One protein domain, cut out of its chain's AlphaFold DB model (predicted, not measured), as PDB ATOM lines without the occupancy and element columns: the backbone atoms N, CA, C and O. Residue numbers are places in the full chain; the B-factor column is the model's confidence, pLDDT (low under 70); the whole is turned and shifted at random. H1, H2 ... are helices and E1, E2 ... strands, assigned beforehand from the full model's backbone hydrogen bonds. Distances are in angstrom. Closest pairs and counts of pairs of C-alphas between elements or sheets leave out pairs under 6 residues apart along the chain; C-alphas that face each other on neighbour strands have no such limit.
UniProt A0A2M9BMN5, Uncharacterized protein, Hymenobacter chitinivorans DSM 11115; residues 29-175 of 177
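This is residues 29 to 175 of the 177 residues of an uncharacterized protein of Hymenobacter chitinivorans DSM 11115 (UniProt A0A2M9BMN5). The domain is a lopsided sandwich: a large, twisted sheet of six strands is partly face to face with the small sheet E4 E1 E9, and the long hairpin E6 and E7 reaches past the small sheet to one end of the longest axis. The short helix H1 and the long link between E1 and E2 lie toward the other end. The printed part has 147 residues, with one named helix and nine named strands in the order E1 E2 E3 H1 E4 E5 E6 E7 E8 E9; the large sheet, E3 E2 E5 E6 E7 E8, is antiparallel and the small one mixed. The class is mostly strand, though under half of the residues, 73, are in named elements. The whole is compact, with a radius of gyration of the C-alphas of 16.4 A and spans of 53 by 39 by 28 A.

In the large sheet, edge strand E3, residues 75 to 80, forms a hairpin with E2, residues 58 to 65; N 61 and O 77 are 3.0 A apart. E2 is antiparallel to E5, residues 109 to 115, with N 62 and O 112 at 2.9 A. A meander, each strand the antiparallel neighbour of the one before, runs from E5 through E6, residues 123 to 138, and E7, residues 141 to 153, to edge strand E8, residues 156 to 159. Its N and O pairs include N 111 and O 125 at 2.8 A, N 131 and O 148 at 2.8 A, and N 158 and O 151 at 2.8 A. E6 bends by 54 degrees at residue 127. In the small sheet, E1, residues 36 to 41, is antiparallel to E4, residues 91 to 94, with N 39 and O 91 at 2.8 A, and parallel to E9, residues 171 to 174, with N 172 and O 38 at 2.9 A. The two sheets form a sandwich, their strands at 15 degrees to each other. H1, residues 84 to 88, is on neither sheet, only just so for the small one; it has 0 of 1 O i to N i+4 pairs and 1 of 2 O i to N i+3 pairs within hydrogen-bond range.

E6 is 41.2 A long, E7 34.8 A and E2 23.6 A. E1 begins at C-alpha 36, (110.869, 64.877, 146.870), and E9 ends at C-alpha 174, (114.646, 74.292, 133.737).

The C-alphas farthest apart are those of Gly 46 and Gly 139, 54.2 A. The printed part has no cut. Links E1 to E2, E4 to E5 and E8 to E9 are long. pLDDT is under 70 at residue 30, residues 96 to 103 and residues 136 to 141.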
ATOM      1  N   CYS A  29     101.385  53.921 153.244       71.25
ATOM      2  CA  CYS A  29     101.250  55.348 153.003       71.25
ATOM      3  C   CYS A  29     101.665  55.622 151.553       71.25
ATOM      4  O   CYS A  29     102.794  55.354 151.153       71.25
ATOM      5  N   GLN A  30     100.724  56.118 150.760       65.06
ATOM      6  CA  GLN A  30     100.903  56.520 149.367       65.06
ATOM      7  C   GLN A  30     101.712  57.833 149.267       65.06
ATOM      8  O   GLN A  30     101.203  58.853 148.820       65.06
ATOM      9  N   ASP A  31     102.962  57.841 149.753       71.38
ATOM     10  CA  ASP A  31     103.754  59.066 149.987       71.38
ATOM     11  C   ASP A  31     105.119  59.102 149.267       71.38
ATOM     12  O   ASP A  31     105.955  59.977 149.518       71.38
ATOM     13  N   THR A  32     105.348  58.183 148.319       73.62
ATOM     14  CA  THR A  32     106.661  57.960 147.677       73.62
ATOM     15  C   THR A  32     107.292  59.238 147.098       73.62
ATOM     16  O   THR A  32     108.516  59.390 147.085       73.62
ATOM     17  N   PHE A  33     106.477  60.190 146.628       82.19
ATOM     18  CA  PHE A  33     106.933  61.426 145.975       82.19
ATOM     19  C   PHE A  33     106.667  62.701 146.779       82.19
ATOM     20  O   PHE A  33     106.992  63.805 146.325       82.19
ATOM     21  N   ASP A  34     106.120  62.571 147.979       78.25
ATOM     22  CA  ASP A  34     105.693  63.701 148.800       78.25
ATOM     23  C   ASP A  34     106.887  64.447 149.407       78.25
ATOM     24  O   ASP A  34     106.902  65.678 149.481       78.25
ATOM     25  N   ASN A  35     107.965  63.718 149.707       79.94
ATOM     26  CA  ASN A  35     109.200  64.252 150.288       79.94
ATOM     27  C   ASN A  35     110.309  64.515 149.254       79.94
ATOM     28  O   ASN A  35     111.498  64.516 149.592       79.94
ATOM     29  N   VAL A  36     109.930  64.715 147.987       88.00
ATOM     30  CA  VAL A  36     110.869  64.877 146.870       88.00
ATOM     31  C   VAL A  36     110.348  65.895 145.862       88.00
ATOM     32  O   VAL A  36     109.188  65.844 145.467       88.00
ATOM     33  N   VAL A  37     111.193  66.800 145.379       92.12
ATOM     34  CA  VAL A  37     110.891  67.655 144.218       92.12
ATOM     35  C   VAL A  37     111.745  67.264 143.022       92.12
ATOM     36  O   VAL A  37     112.912  66.902 143.174       92.12
ATOM     37  N   PHE A  38     111.154  67.347 141.830       93.88
ATOM     38  CA  PHE A  38     111.767  66.878 140.596       93.88
ATOM     39  C   PHE A  38     111.997  68.028 139.621       93.88
ATOM     40  O   PHE A  38     111.104  68.838 139.361       93.88
ATOM     41  N   PHE A  39     113.183  68.055 139.026       95.50
ATOM     42  CA  PHE A  39     113.571  69.012 137.996       95.50
ATOM     43  C   PHE A  39     114.008  68.276 136.739       95.50
ATOM     44  O   PHE A  39     114.625  67.216 136.821       95.50
ATOM     45  N   ARG A  40     113.733  68.848 135.572       95.38
ATOM     46  CA  ARG A  40     114.277  68.389 134.291       95.38
ATOM     47  C   ARG A  40     114.798  69.579 133.518       95.38
ATOM     48  O   ARG A  40     114.177  70.636 133.535       95.38
ATOM     49  N   PHE A  41     115.916  69.411 132.831       95.94
ATOM     50  CA  PHE A  41     116.336  70.401 131.852       95.94
ATOM     51  C   PHE A  41     115.484  70.266 130.597       95.94
ATOM     52  O   PHE A  41     115.111  69.164 130.203       95.94
ATOM     53  N   ASN A  42     115.162  71.391 129.969       95.56
ATOM     54  CA  ASN A  42     114.556  71.369 128.653       95.56
ATOM     55  C   ASN A  42     115.604  70.942 127.623       95.56
ATOM     56  O   ASN A  42     116.425  71.766 127.244       95.56
ATOM     57  N   ALA A  43     115.586  69.689 127.178       93.25
ATOM     58  CA  ALA A  43     116.481  69.180 126.134       93.25
ATOM     59  C   ALA A  43     115.780  69.015 124.769       93.25
ATOM     60  O   ALA A  43     116.357  68.479 123.824       93.25
ATOM     61  N   VAL A  44     114.527  69.475 124.641       91.75
ATOM     62  CA  VAL A  44     113.740  69.301 123.414       91.75
ATOM     63  C   VAL A  44     114.233  70.271 122.342       91.75
ATOM     64  O   VAL A  44     113.966  71.476 122.405       91.75
ATOM     65  N   ALA A  45     114.949  69.740 121.349       90.38
ATOM     66  CA  ALA A  45     115.506  70.515 120.246       90.38
ATOM     67  C   ALA A  45     114.436  71.377 119.551       90.38
ATOM     68  O   ALA A  45     113.313  70.938 119.313       90.38
ATOM     69  N   GLY A  46     114.792  72.625 119.236       90.38
ATOM     70  CA  GLY A  46     113.889  73.583 118.589       90.38
ATOM     71  C   GLY A  46     112.900  74.287 119.525       90.38
ATOM     72  O   GLY A  46     112.161  75.155 119.065       90.38
ATOM     73  N   THR A  47     112.888  73.980 120.828       93.75
ATOM     74  CA  THR A  47     112.057  74.714 121.799       93.75
ATOM     75  C   THR A  47     112.817  75.882 122.448       93.75
ATOM     76  O   THR A  47     114.035  75.805 122.639       93.75
ATOM     77  N   PRO A  48     112.131  76.983 122.823       94.44
ATOM     78  CA  PRO A  48     112.770  78.100 123.513       94.44
ATOM     79  C   PRO A  48     113.460  77.671 124.813       94.44
ATOM     80  O   PRO A  48     112.879  76.977 125.656       94.44
ATOM     81  N   GLY A  49     114.709  78.105 124.980       94.00
ATOM     82  CA  GLY A  49     115.515  77.792 126.156       94.00
ATOM     83  C   GLY A  49     115.967  76.328 126.243       94.00
ATOM     84  O   GLY A  49     116.273  75.868 127.345       94.00
ATOM     85  N   ALA A  50     115.978  75.589 125.124       95.44
ATOM     86  CA  ALA A  50     116.461  74.213 125.068       95.44
ATOM     87  C   ALA A  50     117.985  74.124 125.208       95.44
ATOM     88  O   ALA A  50     118.729  74.832 124.524       95.44
ATOM     89  N   PHE A  51     118.439  73.228 126.072       95.62
ATOM     90  CA  PHE A  51     119.830  72.850 126.244       95.62
ATOM     91  C   PHE A  51     120.251  71.806 125.210       95.62
ATOM     92  O   PHE A  51     119.447  70.967 124.797       95.62
ATOM     93  N   THR A  52     121.519  71.834 124.813       94.00
ATOM     94  CA  THR A  52     122.114  70.753 124.023       94.00
ATOM     95  C   THR A  52     122.553  69.606 124.939       94.00
ATOM     96  O   THR A  52     122.842  69.832 126.119       94.00
ATOM     97  N   PRO A  53     122.664  68.370 124.424       92.50
ATOM     98  CA  PRO A  53     123.203  67.255 125.200       92.50
ATOM     99  C   PRO A  53     124.586  67.546 125.801       92.50
ATOM    100  O   PRO A  53     124.836  67.213 126.954       92.50
ATOM    101  N   GLN A  54     125.462  68.226 125.055       92.62
ATOM    102  CA  GLN A  54     126.813  68.578 125.502       92.62
ATOM    103  C   GLN A  54     126.796  69.586 126.655       92.62
ATOM    104  O   GLN A  54     127.627  69.508 127.554       92.62
ATOM    105  N   GLU A  55     125.844  70.522 126.656       94.88
ATOM    106  CA  GLU A  55     125.681  71.463 127.767       94.88
ATOM    107  C   GLU A  55     125.271  70.739 129.056       94.88
ATOM    108  O   GLU A  55     125.663  71.166 130.138       94.88
ATOM    109  N   LEU A  56     124.513  69.643 128.946       94.75
ATOM    110  CA  LEU A  56     123.977  68.885 130.078       94.75
ATOM    111  C   LEU A  56     124.855  67.712 130.530       94.75
ATOM    112  O   LEU A  56     124.462  67.020 131.464       94.75
ATOM    113  N   ASP A  57     126.029  67.500 129.933       94.00
ATOM    114  CA  ASP A  57     126.941  66.394 130.272       94.00
ATOM    115  C   ASP A  57     127.287  66.351 131.770       94.00
ATOM    116  O   ASP A  57     127.301  65.300 132.410       94.00
ATOM    117  N   THR A  58     127.500  67.519 132.374       95.50
ATOM    118  CA  THR A  58     127.783  67.630 133.802       95.50
ATOM    119  C   THR A  58     126.885  68.678 134.439       95.50
ATOM    120  O   THR A  58     126.916  69.844 134.052       95.50
ATOM    121  N   ILE A  59     126.142  68.292 135.474       96.00
ATOM    122  CA  ILE A  59     125.306  69.186 136.277       96.00
ATOM    123  C   ILE A  59     125.917  69.351 137.663       96.00
ATOM    124  O   ILE A  59     126.292  68.377 138.315       96.00
ATOM    125  N   ILE A  60     125.982  70.589 138.136       96.12
ATOM    126  CA  ILE A  60     126.415  70.926 139.486       96.12
ATOM    127  C   ILE A  60     125.194  71.346 140.291       96.12
ATOM    128  O   ILE A  60     124.362  72.134 139.834       96.12
ATOM    129  N   ILE A  61     125.098  70.813 141.505       95.38
ATOM    130  CA  ILE A  61     124.066  71.179 142.465       95.38
ATOM    131  C   ILE A  61     124.762  71.566 143.756       95.38
ATOM    132  O   ILE A  61     125.495  70.773 144.341       95.38
ATOM    133  N   THR A  62     124.498  72.776 144.226       93.94
ATOM    134  CA  THR A  62     124.923  73.212 145.559       93.94
ATOM    135  C   THR A  62     123.721  73.459 146.427       93.94
ATOM    136  O   THR A  62     122.715  73.983 145.944       93.94
ATOM    137  N   ARG A  63     123.853  73.170 147.715       92.62
ATOM    138  CA  ARG A  63     122.886  73.573 148.731       92.62
ATOM    139  C   ARG A  63     123.559  74.415 149.800       92.62
ATOM    140  O   ARG A  63     124.714  74.189 150.154       92.62
ATOM    141  N   THR A  64     122.838  75.385 150.340       92.44
ATOM    142  CA  THR A  64     123.297  76.234 151.446       92.44
ATOM    143  C   THR A  64     122.179  76.339 152.480       92.44
ATOM    144  O   THR A  64     121.024  76.469 152.082       92.44
ATOM    145  N   PRO A  65     122.458  76.234 153.789       92.88
ATOM    146  CA  PRO A  65     121.420  76.373 154.804       92.88
ATOM    147  C   PRO A  65     120.722  77.734 154.712       92.88
ATOM    148  O   PRO A  65     121.387  78.756 154.568       92.88
ATOM    149  N   VAL A  66     119.393  77.752 154.831       90.88
ATOM    150  CA  VAL A  66     118.606  79.002 154.825       90.88
ATOM    151  C   VAL A  66     118.833  79.801 156.112       90.88
ATOM    152  O   VAL A  66     118.890  81.026 156.094       90.88
ATOM    153  N   ALA A  67     118.968  79.113 157.248       88.62
ATOM    154  CA  ALA A  67     119.145  79.769 158.537       88.62
ATOM    155  C   ALA A  67     120.611  80.221 158.734       88.62
ATOM    156  O   ALA A  67     121.505  79.371 158.747       88.62
ATOM    157  N   PRO A  68     120.877  81.520 158.979       78.50
ATOM    158  CA  PRO A  68     122.240  82.061 159.049       78.50
ATOM    159  C   PRO A  68     123.057  81.560 160.251       78.50
ATOM    160  O   PRO A  68     124.279  81.607 160.224       78.50
ATOM    161  N   LYS A  69     122.396  81.051 161.301       84.38
ATOM    162  CA  LYS A  69     123.032  80.453 162.492       84.38
ATOM    163  C   LYS A  69     122.916  78.924 162.531       84.38
ATOM    164  O   LYS A  69     122.997  78.320 163.596       84.38
ATOM    165  N   SER A  70     122.651  78.295 161.388       85.81
ATOM    166  CA  SER A  70     122.525  76.842 161.311       85.81
ATOM    167  C   SER A  70     123.870  76.152 161.545       85.81
ATOM    168  O   SER A  70     124.898  76.600 161.043       85.81
ATOM    169  N   THR A  71     123.865  75.022 162.252       86.38
ATOM    170  CA  THR A  71     125.029  74.119 162.328       86.38
ATOM    171  C   THR A  71     125.214  73.308 161.045       86.38
ATOM    172  O   THR A  71     126.280  72.728 160.827       86.38
ATOM    173  N   LEU A  72     124.191  73.285 160.183       86.81
ATOM    174  CA  LEU A  72     124.232  72.642 158.877       86.81
ATOM    175  C   LEU A  72     125.311  73.286 157.999       86.81
ATOM    176  O   LEU A  72     125.562  74.488 158.075       86.81
ATOM    177  N   LYS A  73     125.939  72.484 157.139       85.50
ATOM    178  CA  LYS A  73     126.984  72.944 156.221       85.50
ATOM    179  C   LYS A  73     126.476  72.988 154.781       85.50
ATOM    180  O   LYS A  73     125.586  72.203 154.434       85.50
ATOM    181  N   PRO A  74     126.989  73.919 153.957       89.00
ATOM    182  CA  PRO A  74     126.780  73.857 152.522       89.00
ATOM    183  C   PRO A  74     127.456  72.613 151.943       89.00
ATOM    184  O   PRO A  74     128.407  72.087 152.520       89.00
ATOM    185  N   ASP A  75     126.947  72.155 150.807       88.62
ATOM    186  CA  ASP A  75     127.421  70.945 150.141       88.62
ATOM    187  C   ASP A  75     127.232  71.074 148.630       88.62
ATOM    188  O   ASP A  75     126.307  71.760 148.173       88.62
ATOM    189  N   THR A  76     128.090  70.400 147.875       92.06
ATOM    190  CA  THR A  76     128.141  70.446 146.418       92.06
ATOM    191  C   THR A  76     128.246  69.037 145.882       92.06
ATOM    192  O   THR A  76     129.143  68.284 146.251       92.06
ATOM    193  N   ILE A  77     127.381  68.712 144.935       91.62
ATOM    194  CA  ILE A  77     127.431  67.458 144.198       91.62
ATOM    195  C   ILE A  77     127.541  67.738 142.711       91.62
ATOM    196  O   ILE A  77     127.131  68.790 142.206       91.62
ATOM    197  N   ARG A  78     128.090  66.754 142.010       93.88
ATOM    198  CA  ARG A  78     128.247  66.765 140.566       93.88
ATOM    199  C   ARG A  78     127.609  65.507 139.999       93.88
ATOM    200  O   ARG A  78     127.994  64.406 140.379       93.88
ATOM    201  N   ILE A  79     126.658  65.687 139.095       92.62
ATOM    202  CA  ILE A  79     126.007  64.612 138.349       92.62
ATOM    203  C   ILE A  79     126.625  64.605 136.956       92.62
ATOM    204  O   ILE A  79     126.527  65.600 136.242       92.62
ATOM    205  N   VAL A  80     127.272  63.501 136.587       93.31
ATOM    206  CA  VAL A  80     127.828  63.286 135.244       93.31
ATOM    207  C   VAL A  80     126.876  62.375 134.477       93.31
ATOM    208  O   VAL A  80     126.486  61.324 134.989       93.31
ATOM    209  N   ARG A  81     126.485  62.781 133.271       91.50
ATOM    210  CA  ARG A  81     125.535  62.086 132.399       91.50
ATOM    211  C   ARG A  81     126.293  61.508 131.212       91.50
ATOM    212  O   ARG A  81     126.496  62.169 130.207       91.50
ATOM    213  N   ALA A  82     126.708  60.254 131.341       82.44
ATOM    214  CA  ALA A  82     127.571  59.583 130.372       82.44
ATOM    215  C   ALA A  82     126.874  59.213 129.049       82.44
ATOM    216  O   ALA A  82     127.546  58.882 128.073       82.44
ATOM    217  N   THR A  83     125.539  59.211 129.006       86.56
ATOM    218  CA  THR A  83     124.768  58.757 127.838       86.56
ATOM    219  C   THR A  83     123.678  59.747 127.448       86.56
ATOM    220  O   THR A  83     123.139  60.462 128.291       86.56
ATOM    221  N   LEU A  84     123.286  59.730 126.169       81.06
ATOM    222  CA  LEU A  84     122.179  60.550 125.668       81.06
ATOM    223  C   LEU A  84     120.847  60.245 126.371       81.06
ATOM    224  O   LEU A  84     120.056  61.156 126.576       81.06
ATOM    225  N   ALA A  85     120.623  58.999 126.800       83.75
ATOM    226  CA  ALA A  85     119.426  58.625 127.555       83.75
ATOM    227  C   ALA A  85     119.338  59.339 128.916       83.75
ATOM    228  O   ALA A  85     118.246  59.668 129.364       83.75
ATOM    229  N   GLN A  86     120.481  59.642 129.541       88.19
ATOM    230  CA  GLN A  86     120.537  60.318 130.840       88.19
ATOM    231  C   GLN A  86     120.309  61.832 130.745       88.19
ATOM    232  O   GLN A  86     120.170  62.512 131.762       88.19
ATOM    233  N   ILE A  87     120.279  62.397 129.537       86.31
ATOM    234  CA  ILE A  87     120.058  63.834 129.332       86.31
ATOM    235  C   ILE A  87     118.641  64.239 129.756       86.31
ATOM    236  O   ILE A  87     118.457  65.317 130.329       86.31
ATOM    237  N   ASP A  88     117.672  63.342 129.586       85.25
ATOM    238  CA  ASP A  88     116.285  63.555 130.004       85.25
ATOM    239  C   ASP A  88     116.012  63.132 131.456       85.25
ATOM    240  O   ASP A  88     114.908  63.356 131.972       85.25
ATOM    241  N   ASP A  89     117.014  62.574 132.150       90.81
ATOM    242  CA  ASP A  89     116.863  62.166 133.543       90.81
ATOM    243  C   ASP A  89     116.502  63.365 134.418       90.81
ATOM    244  O   ASP A  89     117.043  64.476 134.304       90.81
ATOM    245  N   SER A  90     115.583  63.125 135.348       92.19
ATOM    246  CA  SER A  90     115.225  64.123 136.342       92.19
ATOM    247  C   SER A  90     116.252  64.204 137.455       92.19
ATOM    248  O   SER A  90     116.800  63.203 137.908       92.19
ATOM    249  N   ILE A  91     116.413  65.408 137.978       92.69
ATOM    250  CA  ILE A  91     117.092  65.658 139.237       92.69
ATOM    251  C   ILE A  91     116.042  65.612 140.337       92.69
ATOM    252  O   ILE A  91     115.083  66.382 140.309       92.69
ATOM    253  N   ALA A  92     116.241  64.727 141.306       91.38
ATOM    254  CA  ALA A  92     115.412  64.631 142.496       91.38
ATOM    255  C   ALA A  92     116.126  65.298 143.676       91.38
ATOM    256  O   ALA A  92     117.255  64.932 144.012       91.38
ATOM    257  N   LEU A  93     115.469  66.261 144.323       89.94
ATOM    258  CA  LEU A  93     115.882  66.777 145.626       89.94
ATOM    259  C   LEU A  93     114.908  66.252 146.671       89.94
ATOM    260  O   LEU A  93     113.729  66.592 146.647       89.94
ATOM    261  N   GLY A  94     115.403  65.435 147.589       83.19
ATOM    262  CA  GLY A  94     114.604  64.866 148.665       83.19
ATOM    263  C   GLY A  94     115.485  64.367 149.798       83.19
ATOM    264  O   GLY A  94     116.718  64.462 149.745       83.19
ATOM    265  N   GLN A  95     114.856  63.854 150.848       74.00
ATOM    266  CA  GLN A  95     115.578  63.328 152.000       74.00
ATOM    267  C   GLN A  95     116.417  62.102 151.592       74.00
ATOM    268  O   GLN A  95     115.879  61.102 151.138       74.00
ATOM    269  N   GLY A  96     117.745  62.188 151.729       65.38
ATOM    270  CA  GLY A  96     118.666  61.074 151.449       65.38
ATOM    271  C   GLY A  96     118.908  60.736 149.969       65.38
ATOM    272  O   GLY A  96     119.636  59.790 149.697       65.38
ATOM    273  N   LEU A  97     118.342  61.489 149.016       63.81
ATOM    274  CA  LEU A  97     118.377  61.119 147.589       63.81
ATOM    275  C   LEU A  97     119.541  61.712 146.785       63.81
ATOM    276  O   LEU A  97     119.885  61.171 145.740       63.81
ATOM    277  N   THR A  98     120.135  62.823 147.228       62.72
ATOM    278  CA  THR A  98     121.096  63.563 146.382       62.72
ATOM    279  C   THR A  98     122.423  63.867 147.063       62.72
ATOM    280  O   THR A  98     123.437  63.990 146.388       62.72
ATOM    281  N   PHE A  99     122.448  63.976 148.389       69.06
ATOM    282  CA  PHE A  99     123.642  64.361 149.138       69.06
ATOM    283  C   PHE A  99     123.986  63.295 150.180       69.06
ATOM    284  O   PHE A  99     123.088  62.777 150.838       69.06
ATOM    285  N   SER A 100     125.278  63.001 150.346       59.25
ATOM    286  CA  SER A 100     125.794  61.914 151.196       59.25
ATOM    287  C   SER A 100     125.763  62.205 152.700       59.25
ATOM    288  O   SER A 100     125.966  61.306 153.512       59.25
ATOM    289  N   SER A 101     125.503  63.452 153.102       58.44
ATOM    290  CA  SER A 101     125.231  63.767 154.505       58.44
ATOM    291  C   SER A 101     123.978  63.022 154.978       58.44
ATOM    292  O   SER A 101     123.057  62.865 154.178       58.44
ATOM    293  N   ALA A 102     123.900  62.701 156.274       57.28
ATOM    294  CA  ALA A 102     122.711  62.199 156.979       57.28
ATOM    295  C   ALA A 102     121.371  62.759 156.436       57.28
ATOM    296  O   ALA A 102     121.363  63.872 155.907       57.28
ATOM    297  N   PRO A 103     120.235  62.048 156.585       61.34
ATOM    298  CA  PRO A 103     118.945  62.408 155.981       61.34
ATOM    299  C   PRO A 103     118.382  63.725 156.545       61.34
ATOM    300  O   PRO A 103     117.485  63.755 157.386       61.34
ATOM    301  N   LEU A 104     118.932  64.838 156.071       70.19
ATOM    302  CA  LEU A 104     118.610  66.196 156.466       70.19
ATOM    303  C   LEU A 104     117.397  66.669 155.672       70.19
ATOM    304  O   LEU A 104     117.260  66.389 154.481       70.19
ATOM    305  N   ARG A 105     116.514  67.420 156.338       80.88
ATOM    306  CA  ARG A 105     115.323  67.989 155.702       80.88
ATOM    307  C   ARG A 105     115.738  68.952 154.590       80.88
ATOM    308  O   ARG A 105     116.286  70.019 154.863       80.88
ATOM    309  N   PHE A 106     115.444  68.579 153.347       84.06
ATOM    310  CA  PHE A 106     115.781  69.347 152.147       84.06
ATOM    311  C   PHE A 106     115.145  70.756 152.136       84.06
ATOM    312  O   PHE A 106     115.738  71.702 151.634       84.06
ATOM    313  N   THR A 107     114.036  70.958 152.857       88.12
ATOM    314  CA  THR A 107     113.401  72.273 153.115       88.12
ATOM    315  C   THR A 107     114.221  73.249 153.964       88.12
ATOM    316  O   THR A 107     113.852  74.412 154.101       88.12
ATOM    317  N   LYS A 108     115.350  72.830 154.551       89.62
ATOM    318  CA  LYS A 108     116.248  73.717 155.319       89.62
ATOM    319  C   LYS A 108     117.335  74.378 154.473       89.62
ATOM    320  O   LYS A 108     118.175  75.094 155.026       89.62
ATOM    321  N   TYR A 109     117.318  74.158 153.163       91.44
ATOM    322  CA  TYR A 109     118.342  74.626 152.243       91.44
ATOM    323  C   TYR A 109     117.759  75.458 151.103       91.44
ATOM    324  O   TYR A 109     116.640  75.232 150.653       91.44
ATOM    325  N   GLN A 110     118.569  76.392 150.617       94.38
ATOM    326  CA  GLN A 110     118.458  76.949 149.274       94.38
ATOM    327  C   GLN A 110     119.381  76.161 148.345       94.38
ATOM    328  O   GLN A 110     120.478  75.762 148.753       94.38
ATOM    329  N   TYR A 111     118.957  75.959 147.105       95.56
ATOM    330  CA  TYR A 111     119.684  75.192 146.105       95.56
ATOM    331  C   TYR A 111     120.043  76.059 144.909       95.56
ATOM    332  O   TYR A 111     119.342  77.002 144.540       95.56
ATOM    333  N   ARG A 112     121.157  75.711 144.277       97.06
ATOM    334  CA  ARG A 112     121.544  76.232 142.972       97.06
ATOM    335  C   ARG A 112     121.874  75.047 142.088       97.06
ATOM    336  O   ARG A 112     122.675  74.209 142.494       97.06
ATOM    337  N   ILE A 113     121.256  74.994 140.918       97.00
ATOM    338  CA  ILE A 113     121.487  73.969 139.899       97.00
ATOM    339  C   ILE A 113     122.004  74.674 138.651       97.00
ATOM    340  O   ILE A 113     121.437  75.690 138.253       97.00
ATOM    341  N   TRP A 114     123.070  74.168 138.041       97.56
ATOM    342  CA  TRP A 114     123.540  74.674 136.751       97.56
ATOM    343  C   TRP A 114     124.336  73.612 135.988       97.56
ATOM    344  O   TRP A 114     124.960  72.748 136.613       97.56
ATOM    345  N   PRO A 115     124.356  73.663 134.650       96.69
ATOM    346  CA  PRO A 115     125.277  72.852 133.869       96.69
ATOM    347  C   PRO A 115     126.710  73.381 134.016       96.69
ATOM    348  O   PRO A 115     126.944  74.586 133.933       96.69
ATOM    349  N   ALA A 116     127.691  72.503 134.226       96.38
ATOM    350  CA  ALA A 116     129.075  72.884 134.517       96.38
ATOM    351  C   ALA A 116     129.718  73.718 133.397       96.38
ATOM    352  O   ALA A 116     130.478  74.640 133.686       96.38
ATOM    353  N   GLY A 117     129.373  73.432 132.136       94.19
ATOM    354  CA  GLY A 117     129.825  74.200 130.971       94.19
ATOM    355  C   GLY A 117     129.150  75.568 130.816       94.19
ATOM    356  O   GLY A 117     129.610  76.390 130.031       94.19
ATOM    357  N   LEU A 118     128.084  75.838 131.577       95.44
ATOM    358  CA  LEU A 118     127.303  77.074 131.529       95.44
ATOM    359  C   LEU A 118     127.143  77.675 132.939       95.44
ATOM    360  O   LEU A 118     126.026  77.772 133.452       95.44
ATOM    361  N   PRO A 119     128.230  78.145 133.581       93.69
ATOM    362  CA  PRO A 119     128.183  78.684 134.946       93.69
ATOM    363  C   PRO A 119     127.323  79.947 135.075       93.69
ATOM    364  O   PRO A 119     126.944  80.327 136.180       93.69
ATOM    365  N   GLN A 120     127.014  80.593 133.950       94.44
ATOM    366  CA  GLN A 120     126.134  81.752 133.893       94.44
ATOM    367  C   GLN A 120     124.654  81.384 133.853       94.44
ATOM    368  O   GLN A 120     123.869  82.308 133.966       94.44
ATOM    369  N   GLN A 121     124.268  80.108 133.686       96.38
ATOM    370  CA  GLN A 121     122.880  79.620 133.612       96.38
ATOM    371  C   GLN A 121     122.492  78.936 134.932       96.38
ATOM    372  O   GLN A 121     122.444  77.709 135.037       96.38
ATOM    373  N   VAL A 122     122.270  79.746 135.972       97.69
ATOM    374  CA  VAL A 122     122.043  79.262 137.341       97.69
ATOM    375  C   VAL A 122     120.567  79.309 137.700       97.69
ATOM    376  O   VAL A 122     119.959  80.374 137.754       97.69
ATOM    377  N   PHE A 123     120.030  78.152 138.067       97.94
ATOM    378  CA  PHE A 123     118.686  77.993 138.600       97.94
ATOM    379  C   PHE A 123     118.730  78.060 140.121       97.94
ATOM    380  O   PHE A 123     119.243  77.150 140.777       97.94
ATOM    381  N   LYS A 124     118.229  79.157 140.684       97.12
ATOM    382  CA  LYS A 124     118.093  79.351 142.130       97.12
ATOM    383  C   LYS A 124     116.762  78.774 142.582       97.12
ATOM    384  O   LYS A 124     115.723  79.162 142.057       97.12
ATOM    385  N   ILE A 125     116.813  77.866 143.541       96.50
ATOM    386  CA  ILE A 125     115.642  77.230 144.133       96.50
ATOM    387  C   ILE A 125     115.651  77.561 145.617       96.50
ATOM    388  O   ILE A 125     116.573  77.179 146.342       96.50
ATOM    389  N   ASP A 126     114.635  78.271 146.074       94.44
ATOM    390  CA  ASP A 126     114.487  78.656 147.471       94.44
ATOM    391  C   ASP A 126     113.029  78.541 147.920       94.44
ATOM    392  O   ASP A 126     112.170  78.056 147.177       94.44
ATOM    393  N   SER A 127     112.780  78.908 149.182       91.00
ATOM    394  CA  SER A 127     111.447  78.891 149.791       91.00
ATOM    395  C   SER A 127     110.702  77.564 149.608       91.00
ATOM    396  O   SER A 127     109.483  77.551 149.497       91.00
ATOM    397  N   LEU A 128     111.433  76.447 149.583       91.69
ATOM    398  CA  LEU A 128     110.844  75.126 149.436       91.69
ATOM    399  C   LEU A 128     109.998  74.799 150.673       91.69
ATOM    400  O   LEU A 128     110.521  74.641 151.782       91.69
ATOM    401  N   ASN A 129     108.700  74.653 150.456       90.94
ATOM    402  CA  ASN A 129     107.703  74.375 151.469       90.94
ATOM    403  C   ASN A 129     106.961  73.085 151.114       90.94
ATOM    404  O   ASN A 129     106.512  72.886 149.989       90.94
ATOM    405  N   VAL A 130     106.856  72.194 152.098       89.31
ATOM    406  CA  VAL A 130     106.072  70.963 152.005       89.31
ATOM    407  C   VAL A 130     105.229  70.897 153.265       89.31
ATOM    408  O   VAL A 130     105.772  70.863 154.372       89.31
ATOM    409  N   GLN A 131     103.913  70.926 153.096       89.19
ATOM    410  CA  GLN A 131     102.948  70.808 154.180       89.19
ATOM    411  C   GLN A 131     102.153  69.534 153.996       89.19
ATOM    412  O   GLN A 131     101.672  69.243 152.902       89.19
ATOM    413  N   SER A 132     101.980  68.811 155.090       86.81
ATOM    414  CA  SER A 132     101.191  67.597 155.123       86.81
ATOM    415  C   SER A 132     100.166  67.645 156.245       86.81
ATOM    416  O   SER A 132     100.320  68.373 157.229       86.81
ATOM    417  N   ARG A 133      99.101  66.863 156.086       84.94
ATOM    418  CA  ARG A 133      98.103  66.609 157.126       84.94
ATOM    419  C   ARG A 133      97.942  65.103 157.332       84.94
ATOM    420  O   ARG A 133      98.199  64.356 156.390       84.94
ATOM    421  N   PRO A 134      97.486  64.655 158.508       82.62
ATOM    422  CA  PRO A 134      97.038  63.278 158.681       82.62
ATOM    423  C   PRO A 134      95.898  62.962 157.699       82.62
ATOM    424  O   PRO A 134      94.970  63.764 157.584       82.62
ATOM    425  N   ASP A 135      95.982  61.840 156.984       75.94
ATOM    426  CA  ASP A 135      94.988  61.435 155.969       75.94
ATOM    427  C   ASP A 135      94.189  60.204 156.404       75.94
ATOM    428  O   ASP A 135      92.961  60.231 156.437       75.94
ATOM    429  N   ALA A 136      94.894  59.163 156.852       66.50
ATOM    430  CA  ALA A 136      94.311  57.974 157.453       66.50
ATOM    431  C   ALA A 136      94.978  57.695 158.805       66.50
ATOM    432  O   ALA A 136      96.209  57.702 158.930       66.50
ATOM    433  N   VAL A 137      94.140  57.468 159.815       59.97
ATOM    434  CA  VAL A 137      94.538  56.929 161.117       59.97
ATOM    435  C   VAL A 137      93.992  55.511 161.173       59.97
ATOM    436  O   VAL A 137      92.953  55.254 161.778       59.97
ATOM    437  N   ASP A 138      94.678  54.583 160.517       60.28
ATOM    438  CA  ASP A 138      94.531  53.187 160.909       60.28
ATOM    439  C   ASP A 138      95.145  53.098 162.304       60.28
ATOM    440  O   ASP A 138      96.211  53.663 162.518       60.28
ATOM    441  N   GLY A 139      94.487  52.466 163.280       60.03
ATOM    442  CA  GLY A 139      94.832  52.543 164.716       60.03
ATOM    443  C   GLY A 139      96.277  52.180 165.124       60.03
ATOM    444  O   GLY A 139      96.587  52.184 166.311       60.03
ATOM    445  N   CYS A 140      97.148  51.888 164.158       69.62
ATOM    446  CA  CYS A 140      98.562  51.563 164.271       69.62
ATOM    447  C   CYS A 140      99.514  52.454 163.452       69.62
ATOM    448  O   CYS A 140     100.718  52.412 163.697       69.62
ATOM    449  N   CYS A 141      99.017  53.262 162.509       68.56
ATOM    450  CA  CYS A 141      99.822  54.119 161.638       68.56
ATOM    451  C   CYS A 141      99.137  55.476 161.430       68.56
ATOM    452  O   CYS A 141      97.930  55.559 161.226       68.56
ATOM    453  N   THR A 142      99.914  56.557 161.416       74.31
ATOM    454  CA  THR A 142      99.435  57.857 160.927       74.31
ATOM    455  C   THR A 142     100.087  58.122 159.583       74.31
ATOM    456  O   THR A 142     101.283  58.419 159.534       74.31
ATOM    457  N   CYS A 143      99.314  58.008 158.503       78.75
ATOM    458  CA  CYS A 143      99.778  58.425 157.186       78.75
ATOM    459  C   CYS A 143      99.568  59.927 157.012       78.75
ATOM    460  O   CYS A 143      98.573  60.499 157.467       78.75
ATOM    461  N   TYR A 144     100.526  60.558 156.341       79.19
ATOM    462  CA  TYR A 144     100.496  61.977 156.037       79.19
ATOM    463  C   TYR A 144     100.292  62.156 154.542       79.19
ATOM    464  O   TYR A 144     101.012  61.561 153.753       79.19
ATOM    465  N   LYS A 145      99.347  63.017 154.176       84.69
ATOM    466  CA  LYS A 145      99.126  63.449 152.801       84.69
ATOM    467  C   LYS A 145      99.646  64.854 152.619       84.69
ATOM    468  O   LYS A 145      99.296  65.746 153.403       84.69
ATOM    469  N   VAL A 146     100.460  65.068 151.595       86.31
ATOM    470  CA  VAL A 146     100.892  66.415 151.227       86.31
ATOM    471  C   VAL A 146      99.713  67.224 150.688       86.31
ATOM    472  O   VAL A 146      99.001  66.817 149.779       86.31
ATOM    473  N   ILE A 147      99.504  68.396 151.283       89.19
ATOM    474  CA  ILE A 147      98.440  69.346 150.925       89.19
ATOM    475  C   ILE A 147      98.980  70.626 150.295       89.19
ATOM    476  O   ILE A 147      98.229  71.369 149.670       89.19
ATOM    477  N   ALA A 148     100.277  70.886 150.452       90.69
ATOM    478  CA  ALA A 148     100.969  71.955 149.756       90.69
ATOM    479  C   ALA A 148     102.414  71.543 149.498       90.69
ATOM    480  O   ALA A 148     103.082  70.989 150.373       90.69
ATOM    481  N   LYS A 149     102.885  71.825 148.288       92.19
ATOM    482  CA  LYS A 149     104.249  71.547 147.856       92.19
ATOM    483  C   LYS A 149     104.650  72.626 146.873       92.19
ATOM    484  O   LYS A 149     104.230  72.607 145.721       92.19
ATOM    485  N   ASP A 150     105.414  73.591 147.345       94.31
ATOM    486  CA  ASP A 150     105.737  74.797 146.596       94.31
ATOM    487  C   ASP A 150     107.195  75.209 146.797       94.31
ATOM    488  O   ASP A 150     107.862  74.812 147.755       94.31
ATOM    489  N   LEU A 151     107.721  75.953 145.830       95.44
ATOM    490  CA  LEU A 151     109.050  76.550 145.881       95.44
ATOM    491  C   LEU A 151     109.083  77.830 145.060       95.44
ATOM    492  O   LEU A 151     108.136  78.145 144.338       95.44
ATOM    493  N   ARG A 152     110.209  78.540 145.094       96.69
ATOM    494  CA  ARG A 152     110.508  79.573 144.100       96.69
ATOM    495  C   ARG A 152     111.681  79.140 143.238       96.69
ATOM    496  O   ARG A 152     112.731  78.767 143.752       96.69
ATOM    497  N   LEU A 153     111.501  79.222 141.924       97.00
ATOM    498  CA  LEU A 153     112.535  79.026 140.918       97.00
ATOM    499  C   LEU A 153     112.876  80.386 140.313       97.00
ATOM    500  O   LEU A 153     112.027  81.016 139.688       97.00
ATOM    501  N   ASN A 154     114.109  80.858 140.491       96.19
ATOM    502  CA  ASN A 154     114.553  82.177 140.029       96.19
ATOM    503  C   ASN A 154     113.591  83.302 140.460       96.19
ATOM    504  O   ASN A 154     113.205  84.146 139.658       96.19
ATOM    505  N   ASN A 155     113.192  83.298 141.737       94.81
ATOM    506  CA  ASN A 155     112.190  84.187 142.338       94.81
ATOM    507  C   ASN A 155     110.738  84.005 141.855       94.81
ATOM    508  O   ASN A 155     109.860  84.669 142.411       94.81
ATOM    509  N   VAL A 156     110.458  83.107 140.909       96.06
ATOM    510  CA  VAL A 156     109.104  82.806 140.420       96.06
ATOM    511  C   VAL A 156     108.500  81.662 141.240       96.06
ATOM    512  O   VAL A 156     109.136  80.615 141.347       96.06
ATOM    513  N   PRO A 157     107.304  81.819 141.835       96.38
ATOM    514  CA  PRO A 157     106.659  80.740 142.580       96.38
ATOM    515  C   PRO A 157     106.253  79.582 141.655       96.38
ATOM    516  O   PRO A 157     105.747  79.801 140.556       96.38
ATOM    517  N   VAL A 158     106.451  78.351 142.122       96.06
ATOM    518  CA  VAL A 158     106.106  77.110 141.419       96.06
ATOM    519  C   VAL A 158     105.337  76.202 142.374       96.06
ATOM    520  O   VAL A 158     105.825  75.886 143.457       96.06
ATOM    521  N   ASN A 159     104.147  75.768 141.958       94.31
ATOM    522  CA  ASN A 159     103.362  74.757 142.663       94.31
ATOM    523  C   ASN A 159     103.682  73.369 142.088       94.31
ATOM    524  O   ASN A 159     103.623  73.168 140.876       94.31
ATOM    525  N   LEU A 160     104.036  72.439 142.968       92.75
ATOM    526  CA  LEU A 160     104.451  71.068 142.677       92.75
ATOM    527  C   LEU A 160     103.557  70.024 143.349       92.75
ATOM    528  O   LEU A 160     103.931  68.850 143.411       92.75
ATOM    529  N   LEU A 161     102.408  70.444 143.873       90.69
ATOM    530  CA  LEU A 161     101.369  69.538 144.337       90.69
ATOM    531  C   LEU A 161     100.808  68.768 143.135       90.69
ATOM    532  O   LEU A 161     100.505  69.380 142.110       90.69
ATOM    533  N   ASP A 162     100.673  67.444 143.250       86.62
ATOM    534  CA  ASP A 162     100.029  66.638 142.209       86.62
ATOM    535  C   ASP A 162      98.537  67.013 142.146       86.62
ATOM    536  O   ASP A 162      97.793  66.723 143.084       86.62
ATOM    537  N   PRO A 163      98.063  67.654 141.060       81.88
ATOM    538  CA  PRO A 163      96.683  68.120 140.977       81.88
ATOM    539  C   PRO A 163      95.671  66.973 140.901       81.88
ATOM    540  O   PRO A 163      94.478  67.203 141.091       81.88
ATOM    541  N   LYS A 164      96.121  65.762 140.560       83.38
ATOM    542  CA  LYS A 164      95.269  64.584 140.391       83.38
ATOM    543  C   LYS A 164      95.420  63.579 141.520       83.38
ATOM    544  O   LYS A 164      94.761  62.547 141.442       83.38
ATOM    545  N   ASP A 165      96.277  63.866 142.504       79.06
ATOM    546  CA  ASP A 165      96.569  62.944 143.605       79.06
ATOM    547  C   ASP A 165      96.919  61.541 143.077       79.06
ATOM    548  O   ASP A 165      96.474  60.512 143.570       79.06
ATOM    549  N   SER A 166      97.645  61.516 141.958       80.81
ATOM    550  CA  SER A 166      97.901  60.321 141.157       80.81
ATOM    551  C   SER A 166      99.197  59.613 141.538       80.81
ATOM    552  O   SER A 166      99.616  58.706 140.818       80.81
ATOM    553  N   GLU A 167      99.837  60.071 142.619       80.12
ATOM    554  CA  GLU A 167     101.169  59.666 143.066       80.12
ATOM    555  C   GLU A 167     102.195  59.701 141.935       80.12
ATOM    556  O   GLU A 167     102.954  58.756 141.713       80.12
ATOM    557  N   LYS A 168     102.223  60.792 141.166       85.19
ATOM    558  CA  LYS A 168     103.205  60.951 140.090       85.19
ATOM    559  C   LYS A 168     104.181  62.081 140.383       85.19
ATOM    560  O   LYS A 168     103.794  63.116 140.929       85.19
ATOM    561  N   PRO A 169     105.453  61.939 139.966       88.25
ATOM    562  CA  PRO A 169     106.392  63.045 140.006       88.25
ATOM    563  C   PRO A 169     105.863  64.247 139.213       88.25
ATOM    564  O   PRO A 169     105.580  64.145 138.017       88.25
ATOM    565  N   VAL A 170     105.781  65.403 139.872       92.12
ATOM    566  CA  VAL A 170     105.531  66.693 139.220       92.12
ATOM    567  C   VAL A 170     106.878  67.329 138.889       92.12
ATOM    568  O   VAL A 170     107.675  67.620 139.784       92.12
ATOM    569  N   TYR A 171     107.150  67.517 137.597       93.31
ATOM    570  CA  TYR A 171     108.437  68.013 137.112       93.31
ATOM    571  C   TYR A 171     108.429  69.527 136.915       93.31
ATOM    572  O   TYR A 171     107.589  70.070 136.198       93.31
ATOM    573  N   THR A 172     109.440  70.194 137.463       95.56
ATOM    574  CA  THR A 172     109.770  71.578 137.111       95.56
ATOM    575  C   THR A 172     110.746  71.593 135.942       95.56
ATOM    576  O   THR A 172     111.808  70.973 136.009       95.56
ATOM    577  N   LEU A 173     110.414  72.320 134.876       95.56
ATOM    578  CA  LEU A 173     111.277  72.429 133.702       95.56
ATOM    579  C   LEU A 173     112.261  73.602 133.846       95.56
ATOM    580  O   LEU A 173     111.849  74.749 134.008       95.56
ATOM    581  N   LEU A 174     113.556  73.318 133.740       96.75
ATOM    582  CA  LEU A 174     114.646  74.292 133.737       96.75
ATOM    583  C   LEU A 174     114.965  74.682 132.289       96.75
ATOM    584  O   LEU A 174     115.287  73.823 131.467       96.75
ATOM    585  N   ARG A 175     114.863  75.972 131.966       96.06
ATOM    586  CA  ARG A 175     115.072  76.520 130.615       96.06
ATOM    587  C   ARG A 175     116.167  77.576 130.633       96.06
ATOM    588  O   ARG A 175     116.234  78.342 131.592       96.06
TER     589      ARG A 175